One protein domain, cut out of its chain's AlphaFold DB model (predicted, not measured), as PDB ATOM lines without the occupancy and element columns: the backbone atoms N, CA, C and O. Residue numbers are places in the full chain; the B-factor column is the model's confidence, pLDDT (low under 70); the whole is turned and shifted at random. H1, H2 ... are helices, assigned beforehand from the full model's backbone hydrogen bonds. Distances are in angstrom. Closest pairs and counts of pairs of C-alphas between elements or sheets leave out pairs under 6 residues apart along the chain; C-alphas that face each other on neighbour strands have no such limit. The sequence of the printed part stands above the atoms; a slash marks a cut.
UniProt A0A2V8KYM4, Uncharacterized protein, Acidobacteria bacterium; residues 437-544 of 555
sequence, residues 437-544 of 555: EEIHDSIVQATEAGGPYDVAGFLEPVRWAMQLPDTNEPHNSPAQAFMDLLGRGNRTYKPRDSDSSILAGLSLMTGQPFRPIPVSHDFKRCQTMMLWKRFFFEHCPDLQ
ATOM      1  N   GLU A 437     104.782 128.605 175.482       94.56
ATOM      2  CA  GLU A 437     104.707 128.814 176.926       94.56
ATOM      3  C   GLU A 437     103.790 127.783 177.599       94.56
ATOM      4  O   GLU A 437     104.144 127.224 178.634       94.56
ATOM      5  N   GLU A 438     102.649 127.448 176.982       96.00
ATOM      6  CA  GLU A 438     101.716 126.451 177.520       96.00
ATOM      7  C   GLU A 438     102.327 125.046 177.539       96.00
ATOM      8  O   GLU A 438     102.126 124.289 178.494       96.00
ATOM      9  N   ILE A 439     103.080 124.682 176.495       93.94
ATOM     10  CA  ILE A 439     103.817 123.413 176.428       93.94
ATOM     11  C   ILE A 439     104.898 123.391 177.503       93.94
ATOM     12  O   ILE A 439     104.983 122.425 178.263       93.94
ATOM     13  N   HIS A 440     105.705 124.451 177.563       93.44
ATOM     14  CA  HIS A 440     106.779 124.592 178.532       93.44
ATOM     15  C   HIS A 440     106.256 124.438 179.965       93.44
ATOM     16  O   HIS A 440     106.661 123.521 180.681       93.44
ATOM     17  N   ASP A 441     105.287 125.263 180.357       95.62
ATOM     18  CA  ASP A 441     104.763 125.289 181.721       95.62
ATOM     19  C   ASP A 441     104.024 124.001 182.072       95.62
ATOM     20  O   ASP A 441     104.087 123.538 183.211       95.62
ATOM     21  N   SER A 442     103.382 123.358 181.094       95.12
ATOM     22  CA  SER A 442     102.762 122.052 181.315       95.12
ATOM     23  C   SER A 442     103.789 120.947 181.567       95.12
ATOM     24  O   SER A 442     103.540 120.072 182.396       95.12
ATOM     25  N   ILE A 443     104.948 120.978 180.899       91.88
ATOM     26  CA  ILE A 443     106.041 120.033 181.163       91.88
ATOM     27  C   ILE A 443     106.636 120.294 182.547       91.88
ATOM     28  O   ILE A 443     106.772 119.348 183.326       91.88
ATOM     29  N   VAL A 444     106.920 121.555 182.891       91.69
ATOM     30  CA  VAL A 444     107.415 121.934 184.226       91.69
ATOM     31  C   VAL A 444     106.427 121.492 185.312       91.69
ATOM     32  O   VAL A 444     106.823 120.896 186.309       91.69
ATOM     33  N   GLN A 445     105.123 121.693 185.103       93.38
ATOM     34  CA  GLN A 445     104.071 121.281 186.037       93.38
ATOM     35  C   GLN A 445     103.961 119.756 186.186       93.38
ATOM     36  O   GLN A 445     103.684 119.277 187.287       93.38
ATOM     37  N   ALA A 446     104.141 118.996 185.100       92.25
ATOM     38  CA  ALA A 446     104.040 117.536 185.109       92.25
ATOM     39  C   ALA A 446     105.267 116.849 185.720       92.25
ATOM     40  O   ALA A 446     105.152 115.773 186.305       92.25
ATOM     41  N   THR A 447     106.446 117.435 185.524       88.50
ATOM     42  CA  THR A 447     107.729 116.814 185.874       88.50
ATOM     43  C   THR A 447     108.351 117.393 187.136       88.50
ATOM     44  O   THR A 447     109.267 116.782 187.682       88.50
ATOM     45  N   GLU A 448     107.891 118.570 187.567       83.25
ATOM     46  CA  GLU A 448     108.574 119.427 188.544       83.25
ATOM     47  C   GLU A 448     110.012 119.786 188.114       83.25
ATOM     48  O   GLU A 448     110.793 120.290 188.919       83.25
ATOM     49  N   ALA A 449     110.370 119.538 186.847       75.94
ATOM     50  CA  ALA A 449     111.675 119.848 186.293       75.94
ATOM     51  C   ALA A 449     111.654 121.283 185.767       75.94
ATOM     52  O   ALA A 449     111.049 121.581 184.741       75.94
ATOM     53  N   GLY A 450     112.297 122.176 186.509       67.56
ATOM     54  CA  GLY A 450     112.403 123.593 186.191       67.56
ATOM     55  C   GLY A 450     112.990 124.350 187.376       67.56
ATOM     56  O   GLY A 450     112.805 123.949 188.526       67.56
ATOM     57  N   GLY A 451     113.732 125.415 187.086       75.25
ATOM     58  CA  GLY A 451     114.224 126.371 188.075       75.25
ATOM     59  C   GLY A 451     113.521 127.719 187.905       75.25
ATOM     60  O   GLY A 451     112.842 127.918 186.897       75.25
ATOM     61  N   PRO A 452     113.659 128.631 188.874       88.38
ATOM     62  CA  PRO A 452     113.222 130.005 188.685       88.38
ATOM     63  C   PRO A 452     114.018 130.661 187.536       88.38
ATOM     64  O   PRO A 452     115.181 130.325 187.303       88.38
ATOM     65  N   TYR A 453     113.370 131.557 186.798       91.62
ATOM     66  CA  TYR A 453     113.900 132.290 185.657       91.62
ATOM     67  C   TYR A 453     114.210 133.721 186.066       91.62
ATOM     68  O   TYR A 453     113.309 134.470 186.449       91.62
ATOM     69  N   ASP A 454     115.474 134.105 185.933       93.06
ATOM     70  CA  ASP A 454     115.869 135.503 186.030       93.06
ATOM     71  C   ASP A 454     115.333 136.262 184.810       93.06
ATOM     72  O   ASP A 454     115.476 135.818 183.668       93.06
ATOM     73  N   VAL A 455     114.697 137.404 185.063       94.69
ATOM     74  CA  VAL A 455     114.114 138.272 184.035       94.69
ATOM     75  C   VAL A 455     114.749 139.644 184.165       94.69
ATOM     76  O   VAL A 455     114.842 140.191 185.268       94.69
ATOM     77  N   ALA A 456     115.188 140.223 183.047       92.38
ATOM     78  CA  ALA A 456     115.849 141.518 183.079       92.38
ATOM     79  C   ALA A 456     114.918 142.586 183.679       92.38
ATOM     80  O   ALA A 456     113.814 142.817 183.186       92.38
ATOM     81  N   GLY A 457     115.370 143.245 184.748       89.69
ATOM     82  CA  GLY A 457     114.621 144.292 185.449       89.69
ATOM     83  C   GLY A 457     113.570 143.799 186.451       89.69
ATOM     84  O   GLY A 457     112.859 144.636 187.006       89.69
ATOM     85  N   PHE A 458     113.450 142.491 186.698       93.06
ATOM     86  CA  PHE A 458     112.628 141.954 187.787       93.06
ATOM     87  C   PHE A 458     113.463 141.832 189.068       93.06
ATOM     88  O   PHE A 458     114.652 141.531 189.009       93.06
ATOM     89  N   LEU A 459     112.841 142.078 190.227       90.56
ATOM     90  CA  LEU A 459     113.504 141.945 191.532       90.56
ATOM     91  C   LEU A 459     113.640 140.486 191.969       90.56
ATOM     92  O   LEU A 459     114.638 140.111 192.570       90.56
ATOM     93  N   GLU A 460     112.623 139.686 191.661       92.81
ATOM     94  CA  GLU A 460     112.539 138.277 192.019       92.81
ATOM     95  C   GLU A 460     112.364 137.450 190.747       92.81
ATOM     96  O   GLU A 460     111.648 137.876 189.829       92.81
ATOM     97  N   PRO A 461     112.984 136.267 190.672       93.69
ATOM     98  CA  PRO A 461     112.853 135.426 189.503       93.69
ATOM     99  C   PRO A 461     111.450 134.811 189.429       93.69
ATOM    100  O   PRO A 461     110.778 134.571 190.437       93.69
ATOM    101  N   VAL A 462     111.002 134.522 188.210       94.62
ATOM    102  CA  VAL A 462     109.663 133.975 187.945       94.62
ATOM    103  C   VAL A 462     109.716 132.470 187.736       94.62
ATOM    104  O   VAL A 462     110.741 131.918 187.364       94.62
ATOM    105  N   ARG A 463     108.615 131.756 187.963       91.69
ATOM    106  CA  ARG A 463     108.603 130.288 187.831       91.69
ATOM    107  C   ARG A 463     108.069 129.809 186.486       91.69
ATOM    108  O   ARG A 463     108.420 128.717 186.048       91.69
ATOM    109  N   TRP A 464     107.177 130.579 185.881       95.19
ATOM    110  CA  TRP A 464     106.391 130.151 184.729       95.19
ATOM    111  C   TRP A 464     106.716 131.000 183.508       95.19
ATOM    112  O   TRP A 464     106.933 132.204 183.627       95.19
ATOM    113  N   ALA A 465     106.698 130.395 182.326       95.19
ATOM    114  CA  ALA A 465     106.856 131.114 181.072       95.19
ATOM    115  C   ALA A 465     105.722 132.126 180.846       95.19
ATOM    116  O   ALA A 465     105.966 133.194 180.290       95.19
ATOM    117  N   MET A 466     104.517 131.848 181.356       95.62
ATOM    118  CA  MET A 466     103.395 132.805 181.366       95.62
ATOM    119  C   MET A 466     103.635 134.058 182.229       95.62
ATOM    120  O   MET A 466     102.840 134.986 182.190       95.62
ATOM    121  N   GLN A 467     104.709 134.105 183.021       96.69
ATOM    122  CA  GLN A 467     105.103 135.290 183.794       96.69
ATOM    123  C   GLN A 467     106.157 136.135 183.072       96.69
ATOM    124  O   GLN A 467     106.603 137.151 183.598       96.69
ATOM    125  N   LEU A 468     106.605 135.695 181.893       96.50
ATOM    126  CA  LEU A 468     107.647 136.380 181.151       96.50
ATOM    127  C   LEU A 468     107.050 137.595 180.426       96.50
ATOM    128  O   LEU A 468     106.063 137.442 179.700       96.50
ATOM    129  N   PRO A 469     107.667 138.785 180.534       96.12
ATOM    130  CA  PRO A 469     107.102 139.993 179.940       96.12
ATOM    131  C   PRO A 469     107.360 140.087 178.433       96.12
ATOM    132  O   PRO A 469     106.780 140.925 177.750       96.12
ATOM    133  N   ASP A 470     108.277 139.275 177.901       94.88
ATOM    134  CA  ASP A 470     108.668 139.276 176.491       94.88
ATOM    135  C   ASP A 470     109.068 137.877 176.000       94.88
ATOM    136  O   ASP A 470     109.430 136.978 176.761       94.88
ATOM    137  N   THR A 471     108.996 137.719 174.686       94.00
ATOM    138  CA  THR A 471     109.412 136.561 173.896       94.00
ATOM    139  C   THR A 471     110.920 136.323 173.905       94.00
ATOM    140  O   THR A 471     111.347 135.180 173.756       94.00
ATOM    141  N   ASN A 472     111.727 137.363 174.134       92.38
ATOM    142  CA  ASN A 472     113.179 137.253 174.294       92.38
ATOM    143  C   ASN A 472     113.620 136.866 175.725       92.38
ATOM    144  O   ASN A 472     114.814 136.698 175.953       92.38
ATOM    145  N   GLU A 473     112.685 136.680 176.665       93.94
ATOM    146  CA  GLU A 473     112.964 136.214 178.030       93.94
ATOM    147  C   GLU A 473     112.649 134.718 178.204       93.94
ATOM    148  O   GLU A 473     111.760 134.221 177.527       93.94
ATOM    149  N   PRO A 474     113.298 133.966 179.110       92.62
ATOM    150  CA  PRO A 474     114.463 134.381 179.873       92.62
ATOM    151  C   PRO A 474     115.667 134.454 178.937       92.62
ATOM    152  O   PRO A 474     115.965 133.483 178.231       92.62
ATOM    153  N   HIS A 475     116.335 135.602 178.923       89.38
ATOM    154  CA  HIS A 475     117.344 135.921 177.921       89.38
ATOM    155  C   HIS A 475     118.491 134.894 177.881       89.38
ATOM    156  O   HIS A 475     119.075 134.540 178.902       89.38
ATOM    157  N   ASN A 476     118.864 134.448 176.673       86.81
ATOM    158  CA  ASN A 476     119.962 133.504 176.410       86.81
ATOM    159  C   ASN A 476     119.849 132.183 177.194       86.81
ATOM    160  O   ASN A 476     120.859 131.606 177.604       86.81
ATOM    161  N   SER A 477     118.630 131.680 177.396       88.31
ATOM    162  CA  SER A 477     118.390 130.456 178.166       88.31
ATOM    163  C   SER A 477     117.992 129.253 177.292       88.31
ATOM    164  O   SER A 477     117.422 129.413 176.208       88.31
ATOM    165  N   PRO A 478     118.201 128.009 177.773       87.81
ATOM    166  CA  PRO A 478     117.638 126.819 177.134       87.81
ATOM    167  C   PRO A 478     116.106 126.853 177.028       87.81
ATOM    168  O   PRO A 478     115.551 126.299 176.081       87.81
ATOM    169  N   ALA A 479     115.428 127.505 177.979       89.19
ATOM    170  CA  ALA A 479     113.977 127.671 177.963       89.19
ATOM    171  C   ALA A 479     113.532 128.585 176.811       89.19
ATOM    172  O   ALA A 479     112.606 128.228 176.084       89.19
ATOM    173  N   GLN A 480     114.234 129.701 176.578       91.56
ATOM    174  CA  GLN A 480     113.999 130.562 175.413       91.56
ATOM    175  C   GLN A 480     114.166 129.773 174.111       91.56
ATOM    176  O   GLN A 480     113.232 129.701 173.317       91.56
ATOM    177  N   ALA A 481     115.305 129.093 173.926       89.62
ATOM    178  CA  ALA A 481     115.565 128.310 172.715       89.62
ATOM    179  C   ALA A 481     114.508 127.215 172.473       89.62
ATOM    180  O   ALA A 481     114.124 126.946 171.333       89.62
ATOM    181  N   PHE A 482     114.019 126.582 173.544       89.62
ATOM    182  CA  PHE A 482     112.933 125.609 173.473       89.62
ATOM    183  C   PHE A 482     111.618 126.233 173.010       89.62
ATOM    184  O   PHE A 482     110.965 125.687 172.121       89.62
ATOM    185  N   MET A 483     111.229 127.367 173.591       91.94
ATOM    186  CA  MET A 483     109.981 128.033 173.230       91.94
ATOM    187  C   MET A 483     110.038 128.613 171.809       91.94
ATOM    188  O   MET A 483     109.082 128.471 171.048       91.94
ATOM    189  N   ASP A 484     111.172 129.180 171.398       91.19
ATOM    190  CA  ASP A 484     111.369 129.703 170.040       91.19
ATOM    191  C   ASP A 484     111.234 128.607 168.978       91.19
ATOM    192  O   ASP A 484     110.643 128.827 167.914       91.19
ATOM    193  N   LEU A 485     111.726 127.402 169.285       90.38
ATOM    194  CA  LEU A 485     111.569 126.223 168.437       90.38
ATOM    195  C   LEU A 485     110.103 125.783 168.292       90.38
ATOM    196  O   LEU A 485     109.731 125.205 167.269       90.38
ATOM    197  N   LEU A 486     109.285 126.066 169.305       89.88
ATOM    198  CA  LEU A 486     107.842 125.820 169.331       89.88
ATOM    199  C   LEU A 486     107.020 126.984 168.760       89.88
ATOM    200  O   LEU A 486     105.801 126.976 168.888       89.88
ATOM    201  N   GLY A 487     107.665 127.966 168.121       89.75
ATOM    202  CA  GLY A 487     106.973 129.007 167.361       89.75
ATOM    203  C   GLY A 487     106.468 130.189 168.193       89.75
ATOM    204  O   GLY A 487     105.516 130.858 167.800       89.75
ATOM    205  N   ARG A 488     107.148 130.523 169.297       90.38
ATOM    206  CA  ARG A 488     106.825 131.663 170.184       90.38
ATOM    207  C   ARG A 488     106.708 133.046 169.507       90.38
ATOM    208  O   ARG A 488     106.152 133.972 170.087       90.38
ATOM    209  N   GLY A 489     107.194 133.205 168.277       91.06
ATOM    210  CA  GLY A 489     107.209 134.499 167.586       91.06
ATOM    211  C   GLY A 489     108.168 135.498 168.247       91.06
ATOM    212  O   GLY A 489     109.031 135.103 169.025       91.06
ATOM    213  N   ASN A 490     108.063 136.783 167.894       91.75
ATOM    214  CA  ASN A 490     108.931 137.830 168.463       91.75
ATOM    215  C   ASN A 490     108.245 139.186 168.712       91.75
ATOM    216  O   ASN A 490     108.928 140.172 168.989       91.75
ATOM    217  N   ARG A 491     106.916 139.257 168.530       92.00
ATOM    218  CA  ARG A 491     106.069 140.466 168.647       92.00
ATOM    219  C   ARG A 491     106.426 141.644 167.723       92.00
ATOM    220  O   ARG A 491     105.691 142.625 167.685       92.00
ATOM    221  N   THR A 492     107.470 141.540 166.902       89.00
ATOM    222  CA  THR A 492     107.859 142.580 165.940       89.00
ATOM    223  C   THR A 492     107.393 142.229 164.532       89.00
ATOM    224  O   THR A 492     106.472 142.854 164.025       89.00
ATOM    225  N   TYR A 493     107.968 141.215 163.895       82.69
ATOM    226  CA  TYR A 493     107.666 140.851 162.501       82.69
ATOM    227  C   TYR A 493     107.418 139.356 162.299       82.69
ATOM    228  O   TYR A 493     106.898 138.954 161.259       82.69
ATOM    229  N   LYS A 494     107.790 138.517 163.272       86.38
ATOM    230  CA  LYS A 494     107.549 137.076 163.249       86.38
ATOM    231  C   LYS A 494     106.316 136.781 164.109       86.38
ATOM    232  O   LYS A 494     106.424 136.828 165.341       86.38
ATOM    233  N   PRO A 495     105.155 136.487 163.496       83.12
ATOM    234  CA  PRO A 495     103.972 136.105 164.251       83.12
ATOM    235  C   PRO A 495     104.216 134.791 165.002       83.12
ATOM    236  O   PRO A 495     105.096 134.003 164.640       83.12
ATOM    237  N   ARG A 496     103.422 134.563 166.050       86.56
ATOM    238  CA  ARG A 496     103.347 133.255 166.703       86.56
ATOM    239  C   ARG A 496     102.853 132.209 165.714       86.56
ATOM    240  O   ARG A 496     101.952 132.471 164.917       86.56
ATOM    241  N   ASP A 497     103.427 131.023 165.814       82.06
ATOM    242  CA  ASP A 497     103.046 129.855 165.041       82.06
ATOM    243  C   ASP A 497     102.961 128.649 165.978       82.06
ATOM    244  O   ASP A 497     103.756 128.506 166.899       82.06
ATOM    245  N   SER A 498     101.970 127.794 165.760       76.38
ATOM    246  CA  SER A 498     101.815 126.545 166.510       76.38
ATOM    247  C   SER A 498     101.993 125.315 165.617       76.38
ATOM    248  O   SER A 498     101.805 124.178 166.062       76.38
ATOM    249  N   ASP A 499     102.372 125.508 164.352       75.56
ATOM    250  CA  ASP A 499     102.680 124.425 163.434       75.56
ATOM    251  C   ASP A 499     103.879 123.592 163.906       75.56
ATOM    252  O   ASP A 499     104.710 123.975 164.728       75.56
ATOM    253  N   SER A 500     103.910 122.343 163.449       70.81
ATOM    254  CA  SER A 500     104.807 121.322 163.996       70.81
ATOM    255  C   SER A 500     106.014 121.265 163.106       70.81
ATOM    256  O   SER A 500     105.871 121.066 161.903       70.81
ATOM    257  N   SER A 501     107.190 121.303 163.711       80.75
ATOM    258  CA  SER A 501     108.431 120.986 163.023       80.75
ATOM    259  C   SER A 501     108.984 119.643 163.506       80.75
ATOM    260  O   SER A 501     108.766 119.224 164.646       80.75
ATOM    261  N   ILE A 502     109.736 118.961 162.638       82.94
ATOM    262  CA  ILE A 502     110.491 117.752 163.015       82.94
ATOM    263  C   ILE A 502     111.413 118.063 164.201       82.94
ATOM    264  O   ILE A 502     111.542 117.257 165.121       82.94
ATOM    265  N   LEU A 503     112.014 119.255 164.200       82.25
ATOM    266  CA  LEU A 503     112.887 119.720 165.269       82.25
ATOM    267  C   LEU A 503     112.130 119.892 166.595       82.25
ATOM    268  O   LEU A 503     112.626 119.430 167.620       82.25
ATOM    269  N   ALA A 504     110.923 120.468 166.588       82.06
ATOM    270  CA  ALA A 504     110.066 120.550 167.774       82.06
ATOM    271  C   ALA A 504     109.756 119.154 168.341       82.06
ATOM    272  O   ALA A 504     109.925 118.915 169.537       82.06
ATOM    273  N   GLY A 505     109.390 118.202 167.474       81.62
ATOM    274  CA  GLY A 505     109.179 116.809 167.869       81.62
ATOM    275  C   GLY A 505     110.433 116.171 168.480       81.62
ATOM    276  O   GLY A 505     110.367 115.568 169.550       81.62
ATOM    277  N   LEU A 506     111.597 116.351 167.851       82.25
ATOM    278  CA  LEU A 506     112.873 115.830 168.347       82.25
ATOM    279  C   LEU A 506     113.276 116.450 169.695       82.25
ATOM    280  O   LEU A 506     113.783 115.746 170.572       82.25
ATOM    281  N   SER A 507     113.023 117.743 169.889       79.38
ATOM    282  CA  SER A 507     113.288 118.440 171.152       79.38
ATOM    283  C   SER A 507     112.475 117.845 172.305       79.38
ATOM    284  O   SER A 507     113.038 117.495 173.346       79.38
ATOM    285  N   LEU A 508     111.180 117.584 172.081       81.75
ATOM    286  CA  LEU A 508     110.312 116.917 173.059       81.75
ATOM    287  C   LEU A 508     110.775 115.487 173.392       81.75
ATOM    288  O   LEU A 508     110.638 115.048 174.531       81.75
ATOM    289  N   MET A 509     111.370 114.761 172.438       79.88
ATOM    290  CA  MET A 509     111.905 113.413 172.689       79.88
ATOM    291  C   MET A 509     113.253 113.401 173.426       79.88
ATOM    292  O   MET A 509     113.597 112.403 174.069       79.88
ATOM    293  N   THR A 510     114.049 114.464 173.289       71.75
ATOM    294  CA  THR A 510     115.428 114.525 173.806       71.75
ATOM    295  C   THR A 510     115.536 115.202 175.174       71.75
ATOM    296  O   THR A 510     116.496 114.925 175.891       71.75
ATOM    297  N   GLY A 511     114.557 116.024 175.575       61.28
ATOM    298  CA  GLY A 511     114.432 116.555 176.943       61.28
ATOM    299  C   GLY A 511     115.512 117.562 177.364       61.28
ATOM    300  O   GLY A 511     115.678 117.819 178.552       61.28
ATOM    301  N   GLN A 512     116.257 118.135 176.413       56.50
ATOM    302  CA  GLN A 512     117.381 119.049 176.671       56.50
ATOM    303  C   GLN A 512     117.059 120.335 177.477       56.50
ATOM    304  O   GLN A 512     117.959 120.761 178.202       56.50
ATOM    305  N   PRO A 513     115.852 120.949 177.441       58.09
ATOM    306  CA  PRO A 513     115.589 122.183 178.196       58.09
ATOM    307  C   PRO A 513     115.280 121.956 179.682       58.09
ATOM    308  O   PRO A 513     115.388 122.885 180.473       58.09
ATOM    309  N   PHE A 514     114.911 120.732 180.073       60.56
ATOM    310  CA  PHE A 514     114.361 120.423 181.400       60.56
ATOM    311  C   PHE A 514     115.333 119.622 182.274       60.56
ATOM    312  O   PHE A 514     114.910 118.811 183.098       60.56
ATOM    313  N   ARG A 515     116.652 119.784 182.081       52.22
ATOM    314  CA  ARG A 515     117.630 119.070 182.916       52.22
ATOM    315  C   ARG A 515     117.447 119.496 184.380       52.22
ATOM    316  O   ARG A 515     117.531 120.687 184.664       52.22
ATOM    317  N   PRO A 516     117.199 118.554 185.305       43.50
ATOM    318  CA  PRO A 516     116.975 118.898 186.699       43.50
ATOM    319  C   PRO A 516     118.243 119.499 187.316       43.50
ATOM    320  O   PRO A 516     119.357 119.054 187.028       43.50
ATOM    321  N   ILE A 517     118.056 120.469 188.217       39.25
ATOM    322  CA  ILE A 517     119.052 120.806 189.239       39.25
ATOM    323  C   ILE A 517     119.387 119.488 189.959       39.25
ATOM    324  O   ILE A 517     118.453 118.755 190.298       39.25
ATOM    325  N   PRO A 518     120.666 119.124 190.167       34.47
ATOM    326  CA  PRO A 518     121.016 117.880 190.837       34.47
ATOM    327  C   PRO A 518     120.572 117.953 192.301       34.47
ATOM    328  O   PRO A 518     121.306 118.415 193.169       34.47
ATOM    329  N   VAL A 519     119.347 117.514 192.579       34.69
ATOM    330  CA  VAL A 519     118.872 117.316 193.945       34.69
ATOM    331  C   VAL A 519     119.478 116.005 194.424       34.69
ATOM    332  O   VAL A 519     119.252 114.941 193.841       34.69
ATOM    333  N   SER A 520     120.311 116.089 195.456       39.53
ATOM    334  CA  SER A 520     120.921 114.934 196.100       39.53
ATOM    335  C   SER A 520     119.852 113.915 196.521       39.53
ATOM    336  O   SER A 520     118.952 114.239 197.288       39.53
ATOM    337  N   HIS A 521     120.016 112.678 196.048       36.03
ATOM    338  CA  HIS A 521     119.452 111.441 196.601       36.03
ATOM    339  C   HIS A 521     117.927 111.227 196.602       36.03
ATOM    340  O   HIS A 521     117.378 110.820 197.620       36.03
ATOM    341  N   ASP A 522     117.255 111.288 195.444       37.75
ATOM    342  CA  ASP A 522     116.067 110.431 195.274       37.75
ATOM    343  C   ASP A 522     115.877 109.907 193.838       37.75
ATOM    344  O   ASP A 522     115.309 110.543 192.948       37.75
ATOM    345  N   PHE A 523     116.386 108.695 193.602       35.34
ATOM    346  CA  PHE A 523     116.476 108.024 192.297       35.34
ATOM    347  C   PHE A 523     115.109 107.598 191.714       35.34
ATOM    348  O   PHE A 523     115.037 107.130 190.577       35.34
ATOM    349  N   LYS A 524     114.006 107.756 192.461       37.25
ATOM    350  CA  LYS A 524     112.661 107.337 192.026       37.25
ATOM    351  C   LYS A 524     112.004 108.285 191.014       37.25
ATOM    352  O   LYS A 524     111.125 107.853 190.274       37.25
ATOM    353  N   ARG A 525     112.439 109.548 190.915       43.72
ATOM    354  CA  ARG A 525     111.779 110.564 190.065       43.72
ATOM    355  C   ARG A 525     112.248 110.588 188.601       43.72
ATOM    356  O   ARG A 525     111.498 111.025 187.734       43.72
ATOM    357  N   CYS A 526     113.415 110.020 188.277       34.94
ATOM    358  CA  CYS A 526     113.880 109.893 186.883       34.94
ATOM    359  C   CYS A 526     113.063 108.892 186.035       34.94
ATOM    360  O   CYS A 526     113.189 108.880 184.808       34.94
ATOM    361  N   GLN A 527     112.205 108.065 186.646       37.25
ATOM    362  CA  GLN A 527     111.372 107.108 185.908       37.25
ATOM    363  C   GLN A 527     110.272 107.785 185.073       37.25
ATOM    364  O   GLN A 527     109.877 107.236 184.045       37.25
ATOM    365  N   THR A 528     109.832 108.997 185.425       43.69
ATOM    366  CA  THR A 528     108.737 109.698 184.727       43.69
ATOM    367  C   THR A 528     109.120 110.113 183.298       43.69
ATOM    368  O   THR A 528     108.317 109.963 182.377       43.69
ATOM    369  N   MET A 529     110.375 110.520 183.059       39.59
ATOM    370  CA  MET A 529     110.879 110.776 181.695       39.59
ATOM    371  C   MET A 529     111.058 109.485 180.878       39.59
ATOM    372  O   MET A 529     110.844 109.483 179.665       39.59
ATOM    373  N   MET A 530     111.418 108.366 181.517       37.06
ATOM    374  CA  MET A 530     111.502 107.065 180.833       37.06
ATOM    375  C   MET A 530     110.118 106.500 180.484       37.06
ATOM    376  O   MET A 530     109.963 105.870 179.437       37.06
ATOM    377  N   LEU A 531     109.100 106.766 181.309       41.81
ATOM    378  CA  LEU A 531     107.708 106.407 181.029       41.81
ATOM    379  C   LEU A 531     107.150 107.166 179.819       41.81
ATOM    380  O   LEU A 531     106.423 106.571 179.030       41.81
ATOM    381  N   TRP A 532     107.569 108.416 179.595       42.06
ATOM    382  CA  TRP A 532     107.227 109.174 178.383       42.06
ATOM    383  C   TRP A 532     107.775 108.522 177.108       42.06
ATOM    384  O   TRP A 532     107.046 108.358 176.128       42.06
ATOM    385  N   LYS A 533     109.030 108.045 177.141       37.16
ATOM    386  CA  LYS A 533     109.589 107.231 176.048       37.16
ATOM    387  C   LYS A 533     108.770 105.954 175.839       37.16
ATOM    388  O   LYS A 533     108.455 105.619 174.702       37.16
ATOM    389  N   ARG A 534     108.384 105.254 176.909       34.97
ATOM    390  CA  ARG A 534     107.612 104.002 176.812       34.97
ATOM    391  C   ARG A 534     106.202 104.210 176.249       34.97
ATOM    392  O   ARG A 534     105.814 103.484 175.339       34.97
ATOM    393  N   PHE A 535     105.487 105.239 176.706       39.53
ATOM    394  CA  PHE A 535     104.128 105.558 176.257       39.53
ATOM    395  C   PHE A 535     104.079 105.853 174.749       39.53
ATOM    396  O   PHE A 535     103.223 105.316 174.045       39.53
ATOM    397  N   PHE A 536     105.051 106.617 174.235       40.72
ATOM    398  CA  PHE A 536     105.146 106.958 172.809       40.72
ATOM    399  C   PHE A 536     105.500 105.748 171.926       40.72
ATOM    400  O   PHE A 536     104.964 105.597 170.828       40.72
ATOM    401  N   PHE A 537     106.370 104.854 172.408       42.44
ATOM    402  CA  PHE A 537     106.741 103.632 171.684       42.44
ATOM    403  C   PHE A 537     105.646 102.558 171.693       42.44
ATOM    404  O   PHE A 537     105.577 101.762 170.756       42.44
ATOM    405  N   GLU A 538     104.807 102.510 172.728       37.25
ATOM    406  CA  GLU A 538     103.750 101.501 172.851       37.25
ATOM    407  C   GLU A 538     102.453 101.891 172.130       37.25
ATOM    408  O   GLU A 538     101.741 100.991 171.700       37.25
ATOM    409  N   HIS A 539     102.176 103.179 171.893       42.38
ATOM    410  CA  HIS A 539     100.889 103.640 171.338       42.38
ATOM    411  C   HIS A 539     100.968 104.229 169.916       42.38
ATOM    412  O   HIS A 539      99.978 104.750 169.410       42.38
ATOM    413  N   CYS A 540     102.118 104.132 169.240       34.84
ATOM    414  CA  CYS A 540     102.271 104.554 167.845       34.84
ATOM    415  C   CYS A 540     102.043 103.361 166.880       34.84
ATOM    416  O   CYS A 540     102.868 102.436 166.856       34.84
ATOM    417  N   PRO A 541     100.971 103.353 166.057       42.66
ATOM    418  CA  PRO A 541     100.609 102.203 165.212       42.66
ATOM    419  C   PRO A 541     101.690 101.802 164.192       42.66
ATOM    420  O   PRO A 541     101.887 100.613 163.925       42.66
ATOM    421  N   ASP A 542     102.440 102.775 163.664       43.03
ATOM    422  CA  ASP A 542     103.509 102.539 162.682       43.03
ATOM    423  C   ASP A 542     104.760 101.892 163.292       43.03
ATOM    424  O   ASP A 542     105.420 101.065 162.654       43.03
ATOM    425  N   LEU A 543     105.070 102.198 164.555       44.22
ATOM    426  CA  LEU A 543     106.181 101.569 165.276       44.22
ATOM    427  C   LEU A 543     105.820 100.157 165.751       44.22
ATOM    428  O   LEU A 543     106.677  99.269 165.726       44.22
ATOM    429  N   GLN A 544     104.550  99.903 166.088       44.41
ATOM    430  CA  GLN A 544     104.072  98.547 166.372       44.41
ATOM    431  C   GLN A 544     104.129  97.633 165.135       44.41
ATOM    432  O   GLN A 544     104.542  96.475 165.258       44.41
TER     433      GLN A 544
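Overview. This is residues 437 to 544 of the 555 residues of an uncharacterized protein of Acidobacteria bacterium (UniProt A0A2V8KYM4). This is a flat, thinly packed assembly in which three short helices, H1, H2 and H3, lie among long loops, and the longest helix, H4, sits with the small H5 at one end of the longest axis. At the other end of that axis lies part of the loop of residues 448 to 477, while residues 518 to 524, on the way from H3 to H4, stick out from the rest. The printed part has 108 residues with five named helices, in the order H1, H2, H3, H4, H5, and no named strand; the class is all helix, though only 45 of the residues are in named elements. The whole is only just compact, close to loose, with a radius of gyration of the C-alphas of 15.5 A, and it spans 47 by 38 by 17 A.

Arrangement. Start at H1, residues 437 to 447, and go on to H2, residues 478 to 485. They only just touch, with 3 pairs of C-alphas within 8 A; the closest C-alphas, of Glu 437 and Met 483, are 6.5 A apart. They run opposite ways at a steep tilt of 48 degrees. Next comes H3, residues 502 to 510, which forms a helical hairpin with H2 at a shallow tilt of 30 degrees, opposite ways. These two only just touch, also with 3 pairs within 8 A, and their closest C-alphas, of Leu 485 and Ala 504, are 5.9 A apart. H1 and H3 are apart. Look then at H4, residues 527 to 539, which is close to H1 but not clearly touching, with the C-alphas of Thr 447 and Thr 528 closest at 7.3 A. H4 is likewise close to H3 but not clearly touching, with the C-alphas of Met 509 and Lys 533 closest at 7.4 A. H5, residues 541 to 544, and H4 only just touch, only at the corner, with 3 pairs within 8 A and residues 537 to 538 alone of H4; the closest C-alphas, of Phe 537 and Leu 543, are 6.8 A apart. In H1, H2, H3 and H4 every O i to N i+4 pair is within hydrogen-bond range; H5 is too short for such a pair.

Along the chain. Find C-alpha 437 at (104.707, 128.814, 176.926); from there H1 runs 15.3 A to C-alpha 447. H2 covers 10.6 A from Pro 478 to Leu 485, and H3 covers 12.3 A from Ile 502 to Thr 510. Find C-alpha 527 at (111.372, 107.108, 185.908), where H4 begins its 18.3 A to His 539. H5 measures 5.2 A and ends at C-alpha 544, at (104.072, 98.547, 166.372).

Size, cuts and confidence. The C-alphas of Leu 459 and Gln 544, the two farthest apart, are 51.0 A from each other. The printed part has no cut. The links H1 to H2, H2 to H3 and H3 to H4 are long, with 30, 16 and 16 residues; H4 to H5 is tight. Residues 518 to 524 and 537 to 544 stand free. The model's pLDDT has a mean of 73.8 over the printed part, and it is under 70 at residue 450 and residues 511 to 544.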